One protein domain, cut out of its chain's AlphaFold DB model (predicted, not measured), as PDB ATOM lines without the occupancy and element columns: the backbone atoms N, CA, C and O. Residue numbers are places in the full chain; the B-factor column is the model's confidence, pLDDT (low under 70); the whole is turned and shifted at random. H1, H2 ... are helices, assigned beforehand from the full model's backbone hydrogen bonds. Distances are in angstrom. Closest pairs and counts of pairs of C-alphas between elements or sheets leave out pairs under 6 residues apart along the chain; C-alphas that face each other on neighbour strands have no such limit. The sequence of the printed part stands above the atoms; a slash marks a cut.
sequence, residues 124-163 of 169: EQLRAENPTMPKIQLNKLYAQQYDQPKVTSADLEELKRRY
ATOM      1  N   GLU A 124     194.366 194.557 179.105       78.50
ATOM      2  CA  GLU A 124     195.509 195.450 179.329       78.50
ATOM      3  C   GLU A 124     195.947 195.461 180.793       78.50
ATOM      4  O   GLU A 124     197.140 195.370 181.070       78.50
ATOM      5  N   GLN A 125     194.995 195.469 181.727       78.06
ATOM      6  CA  GLN A 125     195.288 195.408 183.155       78.06
ATOM      7  C   GLN A 125     195.865 194.043 183.557       78.06
ATOM      8  O   GLN A 125     196.873 193.984 184.252       78.06
ATOM      9  N   LEU A 126     195.328 192.946 183.010       78.69
ATOM     10  CA  LEU A 126     195.885 191.604 183.203       78.69
ATOM     11  C   LEU A 126     197.317 191.479 182.660       78.69
ATOM     12  O   LEU A 126     198.128 190.783 183.265       78.69
ATOM     13  N   ARG A 127     197.642 192.156 181.546       81.19
ATOM     14  CA  ARG A 127     199.007 192.210 180.995       81.19
ATOM     15  C   ARG A 127     199.935 193.056 181.862       81.19
ATOM     16  O   ARG A 127     201.081 192.670 182.044       81.19
ATOM     17  N   ALA A 128     199.451 194.185 182.378       81.12
ATOM     18  CA  ALA A 128     200.219 195.030 183.288       81.12
ATOM     19  C   ALA A 128     200.573 194.283 184.586       81.12
ATOM     20  O   ALA A 128     201.684 194.419 185.084       81.12
ATOM     21  N   GLU A 129     199.662 193.446 185.090       73.81
ATOM     22  CA  GLU A 129     199.895 192.603 186.270       73.81
ATOM     23  C   GLU A 129     200.706 191.332 185.959       73.81
ATOM     24  O   GLU A 129     201.357 190.792 186.847       73.81
ATOM     25  N   ASN A 130     200.697 190.854 184.708       72.12
ATOM     26  CA  ASN A 130     201.403 189.641 184.281       72.12
ATOM     27  C   ASN A 130     202.234 189.897 183.005       72.12
ATOM     28  O   ASN A 130     201.889 189.396 181.927       72.12
ATOM     29  N   PRO A 131     203.337 190.664 183.094       73.44
ATOM     30  CA  PRO A 131     204.083 191.136 181.923       73.44
ATOM     31  C   PRO A 131     204.786 190.021 181.135       73.44
ATOM     32  O   PRO A 131     204.989 190.155 179.931       73.44
ATOM     33  N   THR A 132     205.128 188.904 181.782       83.81
ATOM     34  CA  THR A 132     205.787 187.745 181.152       83.81
ATOM     35  C   THR A 132     204.802 186.697 180.624       83.81
ATOM     36  O   THR A 132     205.212 185.710 180.013       83.81
ATOM     37  N   MET A 133     203.496 186.889 180.837       76.88
ATOM     38  CA  MET A 133     202.485 185.884 180.521       76.88
ATOM     39  C   MET A 133     202.054 185.946 179.042       76.88
ATOM     40  O   MET A 133     201.715 187.019 178.530       76.88
ATOM     41  N   PRO A 134     201.995 184.808 178.321       82.25
ATOM     42  CA  PRO A 134     201.582 184.792 176.923       82.25
ATOM     43  C   PRO A 134     200.103 185.177 176.764       82.25
ATOM     44  O   PRO A 134     199.243 184.770 177.547       82.25
ATOM     45  N   LYS A 135     199.771 185.895 175.679       77.38
ATOM     46  CA  LYS A 135     198.397 186.354 175.347       77.38
ATOM     47  C   LYS A 135     197.344 185.243 175.426       77.38
ATOM     48  O   LYS A 135     196.191 185.473 175.773       77.38
ATOM     49  N   ILE A 136     197.759 184.022 175.110       82.62
ATOM     50  CA  ILE A 136     196.937 182.818 175.164       82.62
ATOM     51  C   ILE A 136     196.418 182.542 176.583       82.62
ATOM     52  O   ILE A 136     195.240 182.200 176.728       82.62
ATOM     53  N   GLN A 137     197.272 182.717 177.594       81.69
ATOM     54  CA  GLN A 137     196.946 182.554 179.012       81.69
ATOM     55  C   GLN A 137     196.198 183.777 179.560       81.69
ATOM     56  O   GLN A 137     195.220 183.602 180.278       81.69
ATOM     57  N   LEU A 138     196.541 184.993 179.121       84.00
ATOM     58  CA  LEU A 138     195.783 186.211 179.455       84.00
ATOM     59  C   LEU A 138     194.309 186.114 179.032       84.00
ATOM     60  O   LEU A 138     193.417 186.447 179.807       84.00
ATOM     61  N   ASN A 139     194.030 185.584 177.835       82.75
ATOM     62  CA  ASN A 139     192.655 185.339 177.391       82.75
ATOM     63  C   ASN A 139     191.941 184.268 178.234       82.75
ATOM     64  O   ASN A 139     190.727 184.347 178.402       82.75
ATOM     65  N   LYS A 140     192.675 183.273 178.756       83.56
ATOM     66  CA  LYS A 140     192.122 182.253 179.662       83.56
ATOM     67  C   LYS A 140     191.726 182.886 180.998       83.56
ATOM     68  O   LYS A 140     190.607 182.667 181.445       83.56
ATOM     69  N   LEU A 141     192.586 183.733 181.570       81.75
ATOM     70  CA  LEU A 141     192.284 184.496 182.787       81.75
ATOM     71  C   LEU A 141     191.096 185.442 182.592       81.75
ATOM     72  O   LEU A 141     190.224 185.526 183.448       81.75
ATOM     73  N   TYR A 142     191.024 186.110 181.440       81.69
ATOM     74  CA  TYR A 142     189.891 186.966 181.100       81.69
ATOM     75  C   TYR A 142     188.573 186.176 181.013       81.69
ATOM     76  O   TYR A 142     187.552 186.606 181.539       81.69
ATOM     77  N   ALA A 143     188.585 184.985 180.406       79.06
ATOM     78  CA  ALA A 143     187.404 184.122 180.339       79.06
ATOM     79  C   ALA A 143     186.966 183.604 181.722       79.06
ATOM     80  O   ALA A 143     185.770 183.530 181.995       79.06
ATOM     81  N   GLN A 144     187.914 183.316 182.617       75.62
ATOM     82  CA  GLN A 144     187.632 182.871 183.988       75.62
ATOM     83  C   GLN A 144     186.889 183.919 184.833       75.62
ATOM     84  O   GLN A 144     186.221 183.559 185.796       75.62
ATOM     85  N   GLN A 145     186.915 185.202 184.452       71.50
ATOM     86  CA  GLN A 145     186.123 186.245 185.122       71.50
ATOM     87  C   GLN A 145     184.609 186.073 184.925       71.50
ATOM     88  O   GLN A 145     183.826 186.640 185.684       71.50
ATOM     89  N   TYR A 146     184.183 185.304 183.918       66.81
ATOM     90  CA  TYR A 146     182.770 185.011 183.660       66.81
ATOM     91  C   TYR A 146     182.261 183.766 184.388       66.81
ATOM     92  O   TYR A 146     181.047 183.601 184.487       66.81
ATOM     93  N   ASP A 147     183.170 182.918 184.870       66.06
ATOM     94  CA  ASP A 147     182.852 181.690 185.606       66.06
ATOM     95  C   ASP A 147     182.496 181.986 187.073       66.06
ATOM     96  O   ASP A 147     181.803 181.220 187.737       66.06
ATOM     97  N   GLN A 148     182.906 183.157 187.573       59.62
ATOM     98  CA  GLN A 148     182.470 183.634 188.878       59.62
ATOM     99  C   GLN A 148     180.967 183.951 188.841       59.62
ATOM    100  O   GLN A 148     180.517 184.680 187.946       59.62
ATOM    101  N   PRO A 149     180.168 183.441 189.801       56.75
ATOM    102  CA  PRO A 149     178.742 183.714 189.840       56.75
ATOM    103  C   PRO A 149     178.521 185.225 189.931       56.75
ATOM    104  O   PRO A 149     178.902 185.879 190.899       56.75
ATOM    105  N   LYS A 150     177.891 185.785 188.891       58.12
ATOM    106  CA  LYS A 150     177.550 187.215 188.792       58.12
ATOM    107  C   LYS A 150     176.530 187.671 189.834       58.12
ATOM    108  O   LYS A 150     176.330 188.870 189.981       58.12
ATOM    109  N   VAL A 151     175.885 186.729 190.516       57.62
ATOM    110  CA  VAL A 151     174.864 186.983 191.526       57.62
ATOM    111  C   VAL A 151     175.388 186.434 192.843       57.62
ATOM    112  O   VAL A 151     175.531 185.223 193.010       57.62
ATOM    113  N   THR A 152     175.727 187.331 193.762       64.38
ATOM    114  CA  THR A 152     176.027 186.950 195.140       64.38
ATOM    115  C   THR A 152     174.719 186.679 195.878       64.38
ATOM    116  O   THR A 152     173.661 187.188 195.507       64.38
ATOM    117  N   SER A 153     174.768 185.894 196.951       62.25
ATOM    118  CA  SER A 153     173.600 185.612 197.798       62.25
ATOM    119  C   SER A 153     172.916 186.896 198.288       62.25
ATOM    120  O   SER A 153     171.694 186.942 198.387       62.25
ATOM    121  N   ALA A 154     173.699 187.955 198.521       70.31
ATOM    122  CA  ALA A 154     173.211 189.276 198.908       70.31
ATOM    123  C   ALA A 154     172.426 189.985 197.788       70.31
ATOM    124  O   ALA A 154     171.376 190.564 198.052       70.31
ATOM    125  N   ASP A 155     172.894 189.900 196.538       69.50
ATOM    126  CA  ASP A 155     172.181 190.440 195.369       69.50
ATOM    127  C   ASP A 155     170.850 189.699 195.148       69.50
ATOM    128  O   ASP A 155     169.815 190.303 194.859       69.50
ATOM    129  N   LEU A 156     170.846 188.386 195.406       66.50
ATOM    130  CA  LEU A 156     169.650 187.548 195.342       66.50
ATOM    131  C   LEU A 156     168.619 187.902 196.436       66.50
ATOM    132  O   LEU A 156     167.415 187.917 196.165       66.50
ATOM    133  N   GLU A 157     169.065 188.207 197.660       76.75
ATOM    134  CA  GLU A 157     168.188 188.683 198.742       76.75
ATOM    135  C   GLU A 157     167.602 190.069 198.449       76.75
ATOM    136  O   GLU A 157     166.407 190.295 198.667       76.75
ATOM    137  N   GLU A 158     168.399 190.980 197.890       75.00
ATOM    138  CA  GLU A 158     167.919 192.302 197.484       75.00
ATOM    139  C   GLU A 158     166.880 192.203 196.355       75.00
ATOM    140  O   GLU A 158     165.838 192.870 196.397       75.00
ATOM    141  N   LEU A 159     167.086 191.294 195.396       75.25
ATOM    142  CA  LEU A 159     166.122 191.008 194.337       75.25
ATOM    143  C   LEU A 159     164.797 190.467 194.898       75.25
ATOM    144  O   LEU A 159     163.724 190.910 194.480       75.25
ATOM    145  N   LYS A 160     164.854 189.565 195.887       77.06
ATOM    146  CA  LYS A 160     163.668 188.999 196.554       77.06
ATOM    147  C   LYS A 160     162.905 190.040 197.375       77.06
ATOM    148  O   LYS A 160     161.676 190.002 197.420       77.06
ATOM    149  N   ARG A 161     163.609 190.994 197.991       76.44
ATOM    150  CA  ARG A 161     162.997 192.123 198.707       76.44
ATOM    151  C   ARG A 161     162.293 193.089 197.754       76.44
ATOM    152  O   ARG A 161     161.227 193.602 198.081       76.44
ATOM    153  N   ARG A 162     162.891 193.348 196.588       76.88
ATOM    154  CA  ARG A 162     162.370 194.300 195.595       76.88
ATOM    155  C   ARG A 162     161.225 193.722 194.758       76.88
ATOM    156  O   ARG A 162     160.379 194.478 194.291       76.88
ATOM    157  N   TYR A 163     161.181 192.398 194.620       73.12
ATOM    158  CA  TYR A 163     160.141 191.666 193.900       73.12
ATOM    159  C   TYR A 163     159.626 190.490 194.740       73.12
ATOM    160  O   TYR A 163     160.020 189.343 194.504       73.12
TER     161      TYR A 163
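This is residues 124 to 163 of the 169 residues of an uncharacterized protein of Caballeronia choica (UniProt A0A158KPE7). The longer helix H2 has the short H1 packed crosswise on it, and from this small head residues 143 to 163 stick out as a free arm with H3 at its far end. The printed part has 40 residues with three named helices, H1, H2 and H3 in chain order, and no named strand: all helix. It is extended, with a radius of gyration of the C-alphas of 15.9 A and spans of 47 by 15 by 11 A.

H2, residues 135 to 144, measures 14.2 A and begins at C-alpha 135 (198.397, 186.354, 175.347). H1 is residues 124 to 129. H3, residues 153 to 162, measures 14.4 A and ends at C-alpha 162 (162.370, 194.300, 195.595).

H2 and H1 touch; their closest C-alphas, Leu 138 and Leu 126, are 6.6 A apart. Their lines are about perpendicular, at 82 degrees. H3 is apart from both. In H1, H2 and H3 every O i to N i+4 pair is within hydrogen-bond range.

The C-alphas farthest apart, Thr 132 and Tyr 163, are 47.6 A apart. The printed part has no cut. The link H1 to H2 is tight, and H2 to H3 short. Residues 146 to 153 and 155 to 156 have pLDDT under 70.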